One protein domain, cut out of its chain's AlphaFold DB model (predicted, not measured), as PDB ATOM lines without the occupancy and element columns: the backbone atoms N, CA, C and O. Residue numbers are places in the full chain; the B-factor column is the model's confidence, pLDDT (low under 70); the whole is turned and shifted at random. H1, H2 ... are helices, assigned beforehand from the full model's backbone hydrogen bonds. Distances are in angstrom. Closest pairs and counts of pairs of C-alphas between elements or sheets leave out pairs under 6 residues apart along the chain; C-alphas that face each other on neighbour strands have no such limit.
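What this domain is: This is residues 2 to 47, 70 to 120 and 145 to 169 of the 329 residues of the protein "Basic-leucine zipper domain" of Ostreococcus tauri (UniProt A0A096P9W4). What is the main picture? The longest helix, H8, crosses H1 and also packs on H7, while toward the end of the domain away from H8's last residues H3 and H5 cross nearly at a right angle, with the short helices H2 and H6 packed on H5 and H4 close to H3. Residues 164 to 169 of H8 stick out alone. What is it built of, and how large is it? The printed part has 122 residues with eight named helices, H1 to H8 in order, and no named strand; the class is all helix, with mostly crossed packing. It is compact, with a radius of gyration of the C-alphas of 14.4 A, and spans 50 by 33 by 26 A.

How they stand to each other: What touches H8? H8, residues 148 to 169, touches H1, residues 2 to 20, with its residues 149 to 159 alone: a steep tilt of 57 degrees, opposite ways, closest C-alphas Ser 14 and Ala 156 at 4.4 A. Residues 114 to 117 of H7, residues 107 to 120, touch H8 at a steep tilt of 41 degrees, the same way, closest C-alphas Ile 114 and Leu 155 at 7.0 A. H2, residues 26 to 29, touches H8, closest C-alphas Leu 28 and Arg 149 at 5.4 A. What lies round H5? H5, residues 77 to 87, touches residues 35 to 39 of H3, residues 32 to 47, about perpendicular at 86 degrees, closest C-alphas Leu 35 and Val 80 at 6.5 A. H6, residues 93 to 96, touches H5, closest C-alphas Ala 85 and Pro 93 at 4.9 A. H4, residues 70 to 74, touches H7, closest C-alphas Asp 73 and Ser 108 at 5.8 A. How are the backbones? Every O i to N i+4 pair is within hydrogen-bond range in H1, H3, H5, H7 and H8; H4 has 0 of 1, and 0 of 2 O i to N i+3 pairs, while H2 and H6 are too short for an O i to N i+4 pair.

Where its parts are: Where are the ends? H1 begins at C-alpha 2 (-36.182, -17.100, 31.958) and H8 ends at C-alpha 169 (-19.129, -17.329, 21.411). How long are the longer helices? H8 measures 31.9 A from first to last C-alpha, H1 26.9 A, H3 22.4 A, H7 20.3 A and H5 15.5 A.

The domain as a whole: Where is it cut? Residues 48 to 69 are not printed, a gap of 21.4 A between C-alphas 47 and 70, nor are residues 121 to 144, a gap of 23.6 A between C-alphas 120 and 145. Of the links that are printed whole, none is long. Where is confidence low? The mean pLDDT of the printed part is 76.3, and 27 residues are under 70, among them 158 to 169.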
ATOM      1  N   THR A   2     -37.045 -17.248  30.763       61.69
ATOM      2  CA  THR A   2     -36.182 -17.100  31.958       61.69
ATOM      3  C   THR A   2     -34.861 -16.365  31.698       61.69
ATOM      4  O   THR A   2     -34.493 -15.508  32.486       61.69
ATOM      5  N   LEU A   3     -34.199 -16.611  30.561       67.31
ATOM      6  CA  LEU A   3     -32.926 -15.949  30.221       67.31
ATOM      7  C   LEU A   3     -33.063 -14.425  30.062       67.31
ATOM      8  O   LEU A   3     -32.330 -13.682  30.693       67.31
ATOM      9  N   ALA A   4     -34.060 -13.956  29.302       70.88
ATOM     10  CA  ALA A   4     -34.309 -12.521  29.129       70.88
ATOM     11  C   ALA A   4     -34.659 -11.822  30.458       70.88
ATOM     12  O   ALA A   4     -34.273 -10.677  30.692       70.88
ATOM     13  N   ARG A   5     -35.362 -12.538  31.345       77.56
ATOM     14  CA  ARG A   5     -35.714 -12.071  32.686       77.56
ATOM     15  C   ARG A   5     -34.471 -11.931  33.573       77.56
ATOM     16  O   ARG A   5     -34.316 -10.888  34.205       77.56
ATOM     17  N   ASP A   6     -33.574 -12.914  33.562       78.81
ATOM     18  CA  ASP A   6     -32.300 -12.864  34.294       78.81
ATOM     19  C   ASP A   6     -31.369 -11.765  33.758       78.81
ATOM     20  O   ASP A   6     -30.782 -11.023  34.542       78.81
ATOM     21  N   ASP A   7     -31.292 -11.598  32.436       80.56
ATOM     22  CA  ASP A   7     -30.463 -10.565  31.802       80.56
ATOM     23  C   ASP A   7     -30.941  -9.151  32.166       80.56
ATOM     24  O   ASP A   7     -30.133  -8.254  32.407       80.56
ATOM     25  N   SER A   8     -32.261  -8.937  32.237       84.19
ATOM     26  CA  SER A   8     -32.827  -7.650  32.665       84.19
ATOM     27  C   SER A   8     -32.525  -7.334  34.133       84.19
ATOM     28  O   SER A   8     -32.249  -6.180  34.461       84.19
ATOM     29  N   LEU A   9     -32.517  -8.353  35.003       85.38
ATOM     30  CA  LEU A   9     -32.183  -8.204  36.419       85.38
ATOM     31  C   LEU A   9     -30.698  -7.887  36.607       85.38
ATOM     32  O   LEU A   9     -30.360  -6.995  37.378       85.38
ATOM     33  N   ALA A  10     -29.824  -8.572  35.868       85.06
ATOM     34  CA  ALA A  10     -28.387  -8.336  35.920       85.06
ATOM     35  C   ALA A  10     -28.024  -6.929  35.420       85.06
ATOM     36  O   ALA A  10     -27.268  -6.223  36.077       85.06
ATOM     37  N   ARG A  11     -28.629  -6.465  34.316       85.12
ATOM     38  CA  ARG A  11     -28.433  -5.090  33.813       85.12
ATOM     39  C   ARG A  11     -28.884  -4.028  34.809       85.12
ATOM     40  O   ARG A  11     -28.201  -3.021  34.974       85.12
ATOM     41  N   TRP A  12     -30.032  -4.248  35.449       90.69
ATOM     42  CA  TRP A  12     -30.507  -3.372  36.515       90.69
ATOM     43  C   TRP A  12     -29.520  -3.348  37.687       90.69
ATOM     44  O   TRP A  12     -29.143  -2.268  38.130       90.69
ATOM     45  N   ALA A  13     -29.034  -4.513  38.124       87.38
ATOM     46  CA  ALA A  13     -28.068  -4.616  39.211       87.38
ATOM     47  C   ALA A  13     -26.741  -3.909  38.881       87.38
ATOM     48  O   ALA A  13     -26.258  -3.130  39.694       87.38
ATOM     49  N   SER A  14     -26.192  -4.085  37.672       85.12
ATOM     50  CA  SER A  14     -24.981  -3.373  37.232       85.12
ATOM     51  C   SER A  14     -25.172  -1.852  37.224       85.12
ATOM     52  O   SER A  14     -24.305  -1.115  37.692       85.12
ATOM     53  N   ALA A  15     -26.317  -1.367  36.732       85.69
ATOM     54  CA  ALA A  15     -26.628   0.063  36.730       85.69
ATOM     55  C   ALA A  15     -26.815   0.622  38.150       85.69
ATOM     56  O   ALA A  15     -26.426   1.757  38.422       85.69
ATOM     57  N   LEU A  16     -27.402  -0.169  39.049       85.19
ATOM     58  CA  LEU A  16     -27.599   0.183  40.450       85.19
ATOM     59  C   LEU A  16     -26.263   0.265  41.196       85.19
ATOM     60  O   LEU A  16     -26.002   1.273  41.844       85.19
ATOM     61  N   VAL A  17     -25.393  -0.739  41.050       85.44
ATOM     62  CA  VAL A  17     -24.058  -0.758  41.672       85.44
ATOM     63  C   VAL A  17     -23.252   0.472  41.258       85.44
ATOM     64  O   VAL A  17     -22.694   1.144  42.116       85.44
ATOM     65  N   ALA A  18     -23.261   0.831  39.970       83.62
ATOM     66  CA  ALA A  18     -22.552   2.013  39.479       83.62
ATOM     67  C   ALA A  18     -23.085   3.336  40.062       83.62
ATOM     68  O   ALA A  18     -22.320   4.271  40.267       83.62
ATOM     69  N   ARG A  19     -24.393   3.433  40.328       82.62
ATOM     70  CA  ARG A  19     -25.036   4.653  40.852       82.62
ATOM     71  C   ARG A  19     -24.918   4.814  42.362       82.62
ATOM     72  O   ARG A  19     -25.127   5.908  42.869       82.62
ATOM     73  N   VAL A  20     -24.641   3.721  43.062       81.25
ATOM     74  CA  VAL A  20     -24.643   3.646  44.526       81.25
ATOM     75  C   VAL A  20     -23.232   3.326  45.063       81.25
ATOM     76  O   VAL A  20     -23.022   3.176  46.263       81.25
ATOM     77  N   ALA A  21     -22.227   3.254  44.182       78.25
ATOM     78  CA  ALA A  21     -20.837   2.971  44.539       78.25
ATOM     79  C   ALA A  21     -20.289   3.961  45.581       78.25
ATOM     80  O   ALA A  21     -19.733   3.527  46.585       78.25
ATOM     81  N   ASP A  22     -20.547   5.256  45.387       73.62
ATOM     82  CA  ASP A  22     -20.025   6.335  46.239       73.62
ATOM     83  C   ASP A  22     -20.986   6.742  47.368       73.62
ATOM     84  O   ASP A  22     -20.732   7.693  48.104       73.62
ATOM     85  N   VAL A  23     -22.113   6.038  47.503       75.69
ATOM     86  CA  VAL A  23     -23.114   6.321  48.531       75.69
ATOM     87  C   VAL A  23     -22.788   5.484  49.763       75.69
ATOM     88  O   VAL A  23     -22.939   4.260  49.757       75.69
ATOM     89  N   ASP A  24     -22.357   6.153  50.828       66.38
ATOM     90  CA  ASP A  24     -22.191   5.549  52.149       66.38
ATOM     91  C   ASP A  24     -23.538   5.566  52.883       66.38
ATOM     92  O   ASP A  24     -23.826   6.443  53.697       66.38
ATOM     93  N   ALA A  25     -24.433   4.663  52.481       72.12
ATOM     94  CA  ALA A  25     -25.736   4.524  53.111       72.12
ATOM     95  C   ALA A  25     -25.828   3.208  53.875       72.12
ATOM     96  O   ALA A  25     -25.963   2.139  53.273       72.12
ATOM     97  N   ASP A  26     -25.894   3.322  55.204       75.69
ATOM     98  CA  ASP A  26     -26.095   2.218  56.151       75.69
ATOM     99  C   ASP A  26     -27.230   1.270  55.727       75.69
ATOM    100  O   ASP A  26     -27.166   0.063  55.951       75.69
ATOM    101  N   ALA A  27     -28.269   1.806  55.073       74.88
ATOM    102  CA  ALA A  27     -29.423   1.066  54.567       74.88
ATOM    103  C   ALA A  27     -29.074  -0.034  53.543       74.88
ATOM    104  O   ALA A  27     -29.809  -1.017  53.430       74.88
ATOM    105  N   LEU A  28     -27.977   0.120  52.798       78.81
ATOM    106  CA  LEU A  28     -27.527  -0.825  51.769       78.81
ATOM    107  C   LEU A  28     -26.749  -2.002  52.359       78.81
ATOM    108  O   LEU A  28     -26.755  -3.098  51.786       78.81
ATOM    109  N   ASP A  29     -26.126  -1.773  53.514       82.69
ATOM    110  CA  ASP A  29     -25.313  -2.747  54.238       82.69
ATOM    111  C   ASP A  29     -26.122  -3.512  55.302       82.69
ATOM    112  O   ASP A  29     -25.627  -4.447  55.936       82.69
ATOM    113  N   VAL A  30     -27.417  -3.200  55.445       81.50
ATOM    114  CA  VAL A  30     -28.349  -4.003  56.246       81.50
ATOM    115  C   VAL A  30     -28.509  -5.397  55.633       81.50
ATOM    116  O   VAL A  30     -28.701  -5.557  54.425       81.50
ATOM    117  N   SER A  31     -28.484  -6.425  56.487       82.56
ATOM    118  CA  SER A  31     -28.703  -7.807  56.060       82.56
ATOM    119  C   SER A  31     -30.098  -8.013  55.461       82.56
ATOM    120  O   SER A  31     -31.093  -7.433  55.912       82.56
ATOM    121  N   LEU A  32     -30.189  -8.896  54.466       80.44
ATOM    122  CA  LEU A  32     -31.441  -9.223  53.788       80.44
ATOM    123  C   LEU A  32     -32.501  -9.773  54.746       80.44
ATOM    124  O   LEU A  32     -33.676  -9.492  54.544       80.44
ATOM    125  N   ASP A  33     -32.121 -10.484  55.812       80.06
ATOM    126  CA  ASP A  33     -33.068 -10.952  56.834       80.06
ATOM    127  C   ASP A  33     -33.692  -9.796  57.644       80.06
ATOM    128  O   ASP A  33     -34.903  -9.749  57.890       80.06
ATOM    129  N   ARG A  34     -32.884  -8.785  57.991       77.75
ATOM    130  CA  ARG A  34     -33.378  -7.571  58.656       77.75
ATOM    131  C   ARG A  34     -34.269  -6.752  57.726       77.75
ATOM    132  O   ARG A  34     -35.329  -6.291  58.154       77.75
ATOM    133  N   LEU A  35     -33.886  -6.619  56.456       77.94
ATOM    134  CA  LEU A  35     -34.697  -5.955  55.430       77.94
ATOM    135  C   LEU A  35     -36.012  -6.698  55.178       77.94
ATOM    136  O   LEU A  35     -37.074  -6.080  55.126       77.94
ATOM    137  N   ALA A  36     -35.973  -8.026  55.093       77.69
ATOM    138  CA  ALA A  36     -37.152  -8.870  54.957       77.69
ATOM    139  C   ALA A  36     -38.095  -8.706  56.152       77.69
ATOM    140  O   ALA A  36     -39.291  -8.481  55.969       77.69
ATOM    141  N   SER A  37     -37.563  -8.703  57.371       77.00
ATOM    142  CA  SER A  37     -38.356  -8.431  58.569       77.00
ATOM    143  C   SER A  37     -39.017  -7.050  58.527       77.00
ATOM    144  O   SER A  37     -40.219  -6.952  58.775       77.00
ATOM    145  N   ALA A  38     -38.288  -6.008  58.111       77.75
ATOM    146  CA  ALA A  38     -38.848  -4.670  57.930       77.75
ATOM    147  C   ALA A  38     -39.960  -4.638  56.860       77.75
ATOM    148  O   ALA A  38     -41.004  -4.013  57.069       77.75
ATOM    149  N   THR A  39     -39.793  -5.358  55.743       76.81
ATOM    150  CA  THR A  39     -40.816  -5.448  54.682       76.81
ATOM    151  C   THR A  39     -42.093  -6.139  55.167       76.81
ATOM    152  O   THR A  39     -43.204  -5.670  54.901       76.81
ATOM    153  N   LEU A  40     -41.955  -7.236  55.917       76.69
ATOM    154  CA  LEU A  40     -43.074  -8.013  56.440       76.69
ATOM    155  C   LEU A  40     -43.831  -7.236  57.518       76.69
ATOM    156  O   LEU A  40     -45.065  -7.219  57.502       76.69
ATOM    157  N   ASP A  41     -43.116  -6.529  58.394       72.94
ATOM    158  CA  ASP A  41     -43.708  -5.672  59.422       72.94
ATOM    159  C   ASP A  41     -44.444  -4.470  58.794       72.94
ATOM    160  O   ASP A  41     -45.560  -4.128  59.210       72.94
ATOM    161  N   ALA A  42     -43.893  -3.873  57.727       70.38
ATOM    162  CA  ALA A  42     -44.572  -2.837  56.947       70.38
ATOM    163  C   ALA A  42     -45.851  -3.375  56.275       70.38
ATOM    164  O   ALA A  42     -46.904  -2.727  56.301       70.38
ATOM    165  N   ARG A  43     -45.803  -4.598  55.733       70.31
ATOM    166  CA  ARG A  43     -46.961  -5.263  55.116       70.31
ATOM    167  C   ARG A  43     -48.038  -5.599  56.148       70.31
ATOM    168  O   ARG A  43     -49.218  -5.354  55.889       70.31
ATOM    169  N   ALA A  44     -47.657  -6.092  57.324       66.31
ATOM    170  CA  ALA A  44     -48.570  -6.354  58.433       66.31
ATOM    171  C   ALA A  44     -49.242  -5.062  58.931       66.31
ATOM    172  O   ALA A  44     -50.461  -5.031  59.105       66.31
ATOM    173  N   SER A  45     -48.476  -3.975  59.052       64.69
ATOM    174  CA  SER A  45     -48.989  -2.653  59.438       64.69
ATOM    175  C   SER A  45     -49.966  -2.079  58.404       64.69
ATOM    176  O   SER A  45     -50.998  -1.516  58.769       64.69
ATOM    177  N   SER A  46     -49.705  -2.282  57.106       59.56
ATOM    178  CA  SER A  46     -50.614  -1.852  56.029       59.56
ATOM    179  C   SER A  46     -51.960  -2.594  56.046       59.56
ATOM    180  O   SER A  46     -53.004  -1.969  55.873       59.56
ATOM    181  N   ARG A  47     -51.958  -3.902  56.351       56.72
ATOM    182  CA  ARG A  47     -53.178  -4.718  56.503       56.72
ATOM    183  C   ARG A  47     -53.927  -4.433  57.807       56.72
ATOM    184  O   ARG A  47     -55.146  -4.556  57.857       56.72
ATOM    185  N   ASP A  70     -36.853 -19.707  55.529       50.41
ATOM    186  CA  ASP A  70     -38.223 -20.010  55.091       50.41
ATOM    187  C   ASP A  70     -39.152 -18.772  55.037       50.41
ATOM    188  O   ASP A  70     -40.112 -18.759  54.268       50.41
ATOM    189  N   ASP A  71     -38.869 -17.706  55.798       58.72
ATOM    190  CA  ASP A  71     -39.653 -16.461  55.763       58.72
ATOM    191  C   ASP A  71     -39.257 -15.542  54.581       58.72
ATOM    192  O   ASP A  71     -40.002 -14.620  54.229       58.72
ATOM    193  N   LEU A  72     -38.126 -15.818  53.911       63.91
ATOM    194  CA  LEU A  72     -37.645 -15.068  52.739       63.91
ATOM    195  C   LEU A  72     -38.349 -15.467  51.434       63.91
ATOM    196  O   LEU A  72     -38.362 -14.681  50.487       63.91
ATOM    197  N   ASP A  73     -38.992 -16.637  51.382       66.56
ATOM    198  CA  ASP A  73     -39.768 -17.090  50.215       66.56
ATOM    199  C   ASP A  73     -40.992 -16.198  49.938       66.56
ATOM    200  O   ASP A  73     -41.487 -16.126  48.812       66.56
ATOM    201  N   GLY A  74     -41.482 -15.489  50.962       71.75
ATOM    202  CA  GLY A  74     -42.587 -14.536  50.850       71.75
ATOM    203  C   GLY A  74     -42.173 -13.108  50.479       71.75
ATOM    204  O   GLY A  74     -43.060 -12.266  50.295       71.75
ATOM    205  N   VAL A  75     -40.866 -12.830  50.395       81.50
ATOM    206  CA  VAL A  75     -40.298 -11.495  50.167       81.50
ATOM    207  C   VAL A  75     -39.700 -11.414  48.767       81.50
ATOM    208  O   VAL A  75     -38.868 -12.231  48.363       81.50
ATOM    209  N   THR A  76     -40.138 -10.412  48.007       88.69
ATOM    210  CA  THR A  76     -39.708 -10.222  46.620       88.69
ATOM    211  C   THR A  76     -38.575  -9.206  46.504       88.69
ATOM    212  O   THR A  76     -38.406  -8.341  47.364       88.69
ATOM    213  N   VAL A  77     -37.809  -9.274  45.409       85.50
ATOM    214  CA  VAL A  77     -36.772  -8.268  45.101       85.50
ATOM    215  C   VAL A  77     -37.378  -6.865  45.039       85.50
ATOM    216  O   VAL A  77     -36.779  -5.917  45.540       85.50
ATOM    217  N   GLY A  78     -38.587  -6.735  44.480       86.31
ATOM    218  CA  GLY A  78     -39.311  -5.466  44.439       86.31
ATOM    219  C   GLY A  78     -39.648  -4.925  45.831       86.31
ATOM    220  O   GLY A  78     -39.527  -3.723  46.058       86.31
ATOM    221  N   ASP A  79     -40.029  -5.786  46.778       87.00
ATOM    222  CA  ASP A  79     -40.336  -5.370  48.155       87.00
ATOM    223  C   ASP A  79     -39.091  -4.861  48.893       87.00
ATOM    224  O   ASP A  79     -39.149  -3.833  49.579       87.00
ATOM    225  N   VAL A  80     -37.955  -5.544  48.729       85.56
ATOM    226  CA  VAL A  80     -36.688  -5.117  49.339       85.56
ATOM    227  C   VAL A  80     -36.182  -3.829  48.701       85.56
ATOM    228  O   VAL A  80     -35.887  -2.886  49.429       85.56
ATOM    229  N   ALA A  81     -36.186  -3.726  47.370       86.69
ATOM    230  CA  ALA A  81     -35.766  -2.509  46.679       86.69
ATOM    231  C   ALA A  81     -36.627  -1.293  47.068       86.69
ATOM    232  O   ALA A  81     -36.097  -0.217  47.323       86.69
ATOM    233  N   LYS A  82     -37.949  -1.468  47.218       88.00
ATOM    234  CA  LYS A  82     -38.857  -0.411  47.708       88.00
ATOM    235  C   LYS A  82     -38.597  -0.023  49.159       88.00
ATOM    236  O   LYS A  82     -38.809   1.130  49.521       88.00
ATOM    237  N   THR A  83     -38.219  -0.978  50.002       85.50
ATOM    238  CA  THR A  83     -37.870  -0.699  51.402       85.50
ATOM    239  C   THR A  83     -36.588   0.112  51.469       85.50
ATOM    240  O   THR A  83     -36.571   1.142  52.129       85.50
ATOM    241  N   ILE A  84     -35.580  -0.276  50.692       84.75
ATOM    242  CA  ILE A  84     -34.304   0.435  50.602       84.75
ATOM    243  C   ILE A  84     -34.501   1.835  50.028       84.75
ATOM    244  O   ILE A  84     -34.030   2.800  50.616       84.75
ATOM    245  N   ALA A  85     -35.298   1.989  48.972       86.38
ATOM    246  CA  ALA A  85     -35.625   3.300  48.409       86.38
ATOM    247  C   ALA A  85     -36.269   4.270  49.417       86.38
ATOM    248  O   ALA A  85     -36.210   5.478  49.224       86.38
ATOM    249  N   LYS A  86     -36.914   3.754  50.474       83.88
ATOM    250  CA  LYS A  86     -37.523   4.565  51.542       83.88
ATOM    251  C   LYS A  86     -36.575   4.870  52.695       83.88
ATOM    252  O   LYS A  86     -36.868   5.776  53.464       83.88
ATOM    253  N   THR A  87     -35.529   4.069  52.873       81.75
ATOM    254  CA  THR A  87     -34.578   4.188  53.988       81.75
ATOM    255  C   THR A  87     -33.246   4.798  53.569       81.75
ATOM    256  O   THR A  87     -32.456   5.157  54.431       81.75
ATOM    257  N   THR A  88     -32.970   4.856  52.267       81.62
ATOM    258  CA  THR A  88     -31.732   5.412  51.719       81.62
ATOM    259  C   THR A  88     -31.962   6.881  51.405       81.62
ATOM    260  O   THR A  88     -32.598   7.211  50.404       81.62
ATOM    261  N   ASP A  89     -31.455   7.759  52.263       74.44
ATOM    262  CA  ASP A  89     -31.487   9.197  52.019       74.44
ATOM    263  C   ASP A  89     -30.375   9.589  51.030       74.44
ATOM    264  O   ASP A  89     -29.281   9.029  51.044       74.44
ATOM    265  N   GLY A  90     -30.654  10.542  50.136       72.94
ATOM    266  CA  GLY A  90     -29.656  11.079  49.196       72.94
ATOM    267  C   GLY A  90     -29.514  10.345  47.855       72.94
ATOM    268  O   GLY A  90     -28.751  10.799  47.005       72.94
ATOM    269  N   VAL A  91     -30.276   9.274  47.612       79.62
ATOM    270  CA  VAL A  91     -30.344   8.584  46.308       79.62
ATOM    271  C   VAL A  91     -31.744   8.735  45.720       79.62
ATOM    272  O   VAL A  91     -32.730   8.554  46.428       79.62
ATOM    273  N   ASP A  92     -31.849   9.041  44.421       84.12
ATOM    274  CA  ASP A  92     -33.150   9.084  43.739       84.12
ATOM    275  C   ASP A  92     -33.854   7.712  43.873       84.12
ATOM    276  O   ASP A  92     -33.321   6.706  43.387       84.12
ATOM    277  N   PRO A  93     -35.057   7.641  44.482       83.88
ATOM    278  CA  PRO A  93     -35.807   6.398  44.662       83.88
ATOM    279  C   PRO A  93     -36.028   5.612  43.366       83.88
ATOM    280  O   PRO A  93     -36.131   4.385  43.398       83.88
ATOM    281  N   ARG A  94     -36.068   6.299  42.214       85.75
ATOM    282  CA  ARG A  94     -36.233   5.678  40.890       85.75
ATOM    283  C   ARG A  94     -35.080   4.757  40.516       85.75
ATOM    284  O   ARG A  94     -35.247   3.852  39.703       85.75
ATOM    285  N   VAL A  95     -33.906   4.955  41.109       84.38
ATOM    286  CA  VAL A  95     -32.736   4.096  40.889       84.38
ATOM    287  C   VAL A  95     -32.995   2.670  41.394       84.38
ATOM    288  O   VAL A  95     -32.472   1.714  40.825       84.38
ATOM    289  N   PHE A  96     -33.870   2.509  42.388       86.06
ATOM    290  CA  PHE A  96     -34.259   1.214  42.946       86.06
ATOM    291  C   PHE A  96     -35.466   0.571  42.236       86.06
ATOM    292  O   PHE A  96     -35.939  -0.481  42.667       86.06
ATOM    293  N   GLU A  97     -35.987   1.154  41.148       88.44
ATOM    294  CA  GLU A  97     -37.091   0.554  40.391       88.44
ATOM    295  C   GLU A  97     -36.634  -0.716  39.659       88.44
ATOM    296  O   GLU A  97     -35.906  -0.679  38.666       88.44
ATOM    297  N   VAL A  98     -37.078  -1.864  40.170       88.44
ATOM    298  CA  VAL A  98     -36.800  -3.188  39.601       88.44
ATOM    299  C   VAL A  98     -37.582  -3.362  38.288       88.44
ATOM    300  O   VAL A  98     -38.746  -2.953  38.217       88.44
ATOM    301  N   PRO A  99     -37.019  -4.017  37.252       87.94
ATOM    302  CA  PRO A  99     -37.761  -4.351  36.038       87.94
ATOM    303  C   PRO A  99     -39.064  -5.097  36.356       87.94
ATOM    304  O   PRO A  99     -39.051  -6.028  37.162       87.94
ATOM    305  N   ARG A 100     -40.173  -4.742  35.689       85.19
ATOM    306  CA  ARG A 100     -41.518  -5.306  35.956       85.19
ATOM    307  C   ARG A 100     -41.547  -6.831  35.958       85.19
ATOM    308  O   ARG A 100     -42.186  -7.442  36.808       85.19
ATOM    309  N   ASP A 101     -40.789  -7.448  35.058       84.19
ATOM    310  CA  ASP A 101     -40.709  -8.904  34.965       84.19
ATOM    311  C   ASP A 101     -40.085  -9.531  36.223       84.19
ATOM    312  O   ASP A 101     -40.350 -10.689  36.524       84.19
ATOM    313  N   ASN A 102     -39.286  -8.795  36.999       85.00
ATOM    314  CA  ASN A 102     -38.602  -9.263  38.209       85.00
ATOM    315  C   ASN A 102     -39.197  -8.736  39.520       85.00
ATOM    316  O   ASN A 102     -38.790  -9.198  40.583       85.00
ATOM    317  N   GLU A 103     -40.180  -7.833  39.470       85.00
ATOM    318  CA  GLU A 103     -40.753  -7.200  40.665       85.00
ATOM    319  C   GLU A 103     -41.282  -8.229  41.675       85.00
ATOM    320  O   GLU A 103     -41.030  -8.112  42.869       85.00
ATOM    321  N   HIS A 104     -41.953  -9.277  41.192       86.12
ATOM    322  CA  HIS A 104     -42.551 -10.324  42.029       86.12
ATOM    323  C   HIS A 104     -41.650 -11.540  42.256       86.12
ATOM    324  O   HIS A 104     -42.119 -12.579  42.720       86.12
ATOM    325  N   ARG A 105     -40.374 -11.461  41.873       85.19
ATOM    326  CA  ARG A 105     -39.467 -12.597  42.001       85.19
ATOM    327  C   ARG A 105     -39.026 -12.750  43.462       85.19
ATOM    328  O   ARG A 105     -38.558 -11.761  44.032       85.19
ATOM    329  N   PRO A 106     -39.164 -13.940  44.072       86.81
ATOM    330  CA  PRO A 106     -38.716 -14.163  45.438       86.81
ATOM    331  C   PRO A 106     -37.189 -14.111  45.518       86.81
ATOM    332  O   PRO A 106     -36.479 -14.555  44.610       86.81
ATOM    333  N   ILE A 107     -36.681 -13.563  46.619       83.75
ATOM    334  CA  ILE A 107     -35.239 -13.372  46.830       83.75
ATOM    335  C   ILE A 107     -34.505 -14.715  46.911       83.75
ATOM    336  O   ILE A 107     -33.387 -14.841  46.415       83.75
ATOM    337  N   SER A 108     -35.158 -15.743  47.451       80.56
ATOM    338  CA  SER A 108     -34.638 -17.111  47.491       80.56
ATOM    339  C   SER A 108     -34.409 -17.711  46.100       80.56
ATOM    340  O   SER A 108     -33.396 -18.372  45.873       80.56
ATOM    341  N   GLU A 109     -35.292 -17.438  45.135       83.62
ATOM    342  CA  GLU A 109     -35.125 -17.878  43.744       83.62
ATOM    343  C   GLU A 109     -33.967 -17.142  43.067       83.62
ATOM    344  O   GLU A 109     -33.174 -17.760  42.356       83.62
ATOM    345  N   VAL A 110     -33.834 -15.834  43.302       82.81
ATOM    346  CA  VAL A 110     -32.700 -15.048  42.792       82.81
ATOM    347  C   VAL A 110     -31.387 -15.599  43.335       82.81
ATOM    348  O   VAL A 110     -30.465 -15.881  42.569       82.81
ATOM    349  N   TRP A 111     -31.335 -15.859  44.636       82.12
ATOM    350  CA  TRP A 111     -30.181 -16.462  45.285       82.12
ATOM    351  C   TRP A 111     -29.821 -17.840  44.731       82.12
ATOM    352  O   TRP A 111     -28.662 -18.107  44.407       82.12
ATOM    353  N   ALA A 112     -30.819 -18.707  44.556       79.88
ATOM    354  CA  ALA A 112     -30.623 -20.020  43.958       79.88
ATOM    355  C   ALA A 112     -30.051 -19.911  42.537       79.88
ATOM    356  O   ALA A 112     -29.170 -20.691  42.175       79.88
ATOM    357  N   THR A 113     -30.488 -18.925  41.742       80.62
ATOM    358  CA  THR A 113     -29.930 -18.714  40.397       80.62
ATOM    359  C   THR A 113     -28.494 -18.206  40.394       80.62
ATOM    360  O   THR A 113     -27.721 -18.644  39.543       80.62
ATOM    361  N   ILE A 114     -28.111 -17.352  41.348       78.50
ATOM    362  CA  ILE A 114     -26.720 -16.903  41.510       78.50
ATOM    363  C   ILE A 114     -25.828 -18.103  41.848       78.50
ATOM    364  O   ILE A 114     -24.816 -18.330  41.185       78.50
ATOM    365  N   ASN A 115     -26.236 -18.934  42.811       76.38
ATOM    366  CA  ASN A 115     -25.465 -20.118  43.203       76.38
ATOM    367  C   ASN A 115     -25.365 -21.156  42.079       76.38
ATOM    368  O   ASN A 115     -24.273 -21.648  41.798       76.38
ATOM    369  N   ALA A 116     -26.467 -21.434  41.376       72.62
ATOM    370  CA  ALA A 116     -26.467 -22.370  40.253       72.62
ATOM    371  C   ALA A 116     -25.535 -21.916  39.113       72.62
ATOM    372  O   ALA A 116     -24.833 -22.734  38.521       72.62
ATOM    373  N   ARG A 117     -25.486 -20.610  38.811       68.75
ATOM    374  CA  ARG A 117     -24.592 -20.058  37.774       68.75
ATOM    375  C   ARG A 117     -23.122 -20.074  38.208       68.75
ATOM    376  O   ARG A 117     -22.245 -20.405  37.399       68.75
ATOM    377  N   ARG A 118     -22.842 -19.852  39.494       66.12
ATOM    378  CA  ARG A 118     -21.488 -19.978  40.053       66.12
ATOM    379  C   ARG A 118     -20.946 -21.404  39.968       66.12
ATOM    380  O   ARG A 118     -19.820 -21.573  39.509       66.12
ATOM    381  N   GLU A 119     -21.751 -22.418  40.288       60.50
ATOM    382  CA  GLU A 119     -21.366 -23.835  40.143       60.50
ATOM    383  C   GLU A 119     -21.039 -24.219  38.688       60.50
ATOM    384  O   GLU A 119     -20.140 -25.023  38.427       60.50
ATOM    385  N   THR A 120     -21.724 -23.616  37.709       54.78
ATOM    386  CA  THR A 120     -21.433 -23.873  36.289       54.78
ATOM    387  C   THR A 120     -20.130 -23.228  35.807       54.78
ATOM    388  O   THR A 120     -19.461 -23.787  34.937       54.78
ATOM    389  N   THR A 145     -27.548 -13.547  55.958       76.00
ATOM    390  CA  THR A 145     -26.451 -12.677  56.409       76.00
ATOM    391  C   THR A 145     -25.937 -11.746  55.320       76.00
ATOM    392  O   THR A 145     -25.212 -10.814  55.638       76.00
ATOM    393  N   MET A 146     -26.297 -11.998  54.062       81.12
ATOM    394  CA  MET A 146     -25.895 -11.178  52.923       81.12
ATOM    395  C   MET A 146     -26.573  -9.805  52.975       81.12
ATOM    396  O   MET A 146     -27.755  -9.726  53.321       81.12
ATOM    397  N   SER A 147     -25.857  -8.735  52.628       85.25
ATOM    398  CA  SER A 147     -26.446  -7.397  52.488       85.25
ATOM    399  C   SER A 147     -27.071  -7.182  51.106       85.25
ATOM    400  O   SER A 147     -26.835  -7.936  50.155       85.25
ATOM    401  N   PHE A 148     -27.883  -6.135  50.955       83.06
ATOM    402  CA  PHE A 148     -28.419  -5.783  49.639       83.06
ATOM    403  C   PHE A 148     -27.323  -5.329  48.667       83.06
ATOM    404  O   PHE A 148     -27.374  -5.657  47.477       83.06
ATOM    405  N   ARG A 149     -26.302  -4.625  49.170       83.50
ATOM    406  CA  ARG A 149     -25.123  -4.228  48.391       83.50
ATOM    407  C   ARG A 149     -24.365  -5.442  47.858       83.50
ATOM    408  O   ARG A 149     -24.042  -5.501  46.676       83.50
ATOM    409  N   GLU A 150     -24.165  -6.458  48.693       84.12
ATOM    410  CA  GLU A 150     -23.529  -7.711  48.280       84.12
ATOM    411  C   GLU A 150     -24.382  -8.475  47.256       84.12
ATOM    412  O   GLU A 150     -23.851  -9.004  46.278       84.12
ATOM    413  N   LEU A 151     -25.706  -8.542  47.451       83.44
ATOM    414  CA  LEU A 151     -26.618  -9.237  46.531       83.44
ATOM    415  C   LEU A 151     -26.617  -8.592  45.142       83.44
ATOM    416  O   LEU A 151     -26.575  -9.286  44.124       83.44
ATOM    417  N   THR A 152     -26.667  -7.262  45.098       83.25
ATOM    418  CA  THR A 152     -26.665  -6.493  43.847       83.25
ATOM    419  C   THR A 152     -25.308  -6.551  43.149       83.25
ATOM    420  O   THR A 152     -25.273  -6.742  41.934       83.25
ATOM    421  N   ALA A 153     -24.201  -6.524  43.897       83.62
ATOM    422  CA  ALA A 153     -22.865  -6.774  43.357       83.62
ATOM    423  C   ALA A 153     -22.745  -8.181  42.746       83.62
ATOM    424  O   ALA A 153     -22.301  -8.325  41.607       83.62
ATOM    425  N   ALA A 154     -23.226  -9.217  43.443       82.75
ATOM    426  CA  ALA A 154     -23.208 -10.586  42.928       82.75
ATOM    427  C   ALA A 154     -24.043 -10.739  41.642       82.75
ATOM    428  O   ALA A 154     -23.633 -11.440  40.722       82.75
ATOM    429  N   LEU A 155     -25.193 -10.064  41.541       83.06
ATOM    430  CA  LEU A 155     -26.003 -10.046  40.316       83.06
ATOM    431  C   LEU A 155     -25.315  -9.313  39.155       83.06
ATOM    432  O   LEU A 155     -25.442  -9.743  38.007       83.06
ATOM    433  N   ALA A 156     -24.600  -8.225  39.448       82.12
ATOM    434  CA  ALA A 156     -23.871  -7.447  38.454       82.12
ATOM    435  C   ALA A 156     -22.689  -8.237  37.858       82.12
ATOM    436  O   ALA A 156     -22.554  -8.299  36.636       82.12
ATOM    437  N   GLU A 157     -21.891  -8.907  38.700       78.06
ATOM    438  CA  GLU A 157     -20.763  -9.749  38.265       78.06
ATOM    439  C   GLU A 157     -21.203 -10.893  37.335       78.06
ATOM    440  O   GLU A 157     -20.515 -11.238  36.370       78.06
ATOM    441  N   GLU A 158     -22.362 -11.497  37.606       66.94
ATOM    442  CA  GLU A 158     -22.905 -12.583  36.782       66.94
ATOM    443  C   GLU A 158     -23.400 -12.081  35.412       66.94
ATOM    444  O   GLU A 158     -23.299 -12.797  34.410       66.94
ATOM    445  N   GLY A 159     -23.890 -10.838  35.338       60.81
ATOM    446  CA  GLY A 159     -24.261 -10.182  34.081       60.81
ATOM    447  C   GLY A 159     -23.068  -9.952  33.156       60.81
ATOM    448  O   GLY A 159     -23.146 -10.240  31.957       60.81
ATOM    449  N   GLU A 160     -21.945  -9.493  33.712       59.25
ATOM    450  CA  GLU A 160     -20.715  -9.273  32.949       59.25
ATOM    451  C   GLU A 160     -20.150 -10.588  32.402       59.25
ATOM    452  O   GLU A 160     -19.903 -10.685  31.196       59.25
ATOM    453  N   LYS A 161     -20.075 -11.646  33.222       58.59
ATOM    454  CA  LYS A 161     -19.600 -12.976  32.790       58.59
ATOM    455  C   LYS A 161     -20.485 -13.610  31.714       58.59
ATOM    456  O   LYS A 161     -19.975 -14.202  30.760       58.59
ATOM    457  N   ALA A 162     -21.810 -13.465  31.816       55.19
ATOM    458  CA  ALA A 162     -22.742 -13.937  30.789       55.19
ATOM    459  C   ALA A 162     -22.583 -13.166  29.463       55.19
ATOM    460  O   ALA A 162     -22.644 -13.753  28.373       55.19
ATOM    461  N   SER A 163     -22.328 -11.855  29.542       52.72
ATOM    462  CA  SER A 163     -22.056 -11.018  28.372       52.72
ATOM    463  C   SER A 163     -20.709 -11.358  27.716       52.72
ATOM    464  O   SER A 163     -20.624 -11.439  26.487       52.72
ATOM    465  N   GLU A 164     -19.679 -11.673  28.506       46.62
ATOM    466  CA  GLU A 164     -18.352 -12.054  28.023       46.62
ATOM    467  C   GLU A 164     -18.374 -13.439  27.355       46.62
ATOM    468  O   GLU A 164     -17.855 -13.601  26.246       46.62
ATOM    469  N   ALA A 165     -19.078 -14.416  27.940       51.38
ATOM    470  CA  ALA A 165     -19.300 -15.734  27.338       51.38
ATOM    471  C   ALA A 165     -20.047 -15.640  25.993       51.38
ATOM    472  O   ALA A 165     -19.677 -16.297  25.014       51.38
ATOM    473  N   THR A 166     -21.051 -14.762  25.909       49.31
ATOM    474  CA  THR A 166     -21.807 -14.511  24.672       49.31
ATOM    475  C   THR A 166     -20.935 -13.830  23.609       49.31
ATOM    476  O   THR A 166     -20.988 -14.186  22.430       49.31
ATOM    477  N   THR A 167     -20.067 -12.900  24.011       44.31
ATOM    478  CA  THR A 167     -19.165 -12.172  23.102       44.31
ATOM    479  C   THR A 167     -18.029 -13.069  22.586       44.31
ATOM    480  O   THR A 167     -17.680 -13.015  21.401       44.31
ATOM    481  N   ARG A 168     -17.519 -13.980  23.426       40.88
ATOM    482  CA  ARG A 168     -16.527 -15.008  23.055       40.88
ATOM    483  C   ARG A 168     -17.120 -16.058  22.109       40.88
ATOM    484  O   ARG A 168     -16.470 -16.431  21.133       40.88
ATOM    485  N   GLY A 169     -18.379 -16.455  22.322       38.44
ATOM    486  CA  GLY A 169     -19.129 -17.329  21.411       38.44
ATOM    487  C   GLY A 169     -19.406 -16.695  20.042       38.44
ATOM    488  O   GLY A 169     -19.369 -17.381  19.020       38.44
TER     489      GLY A 169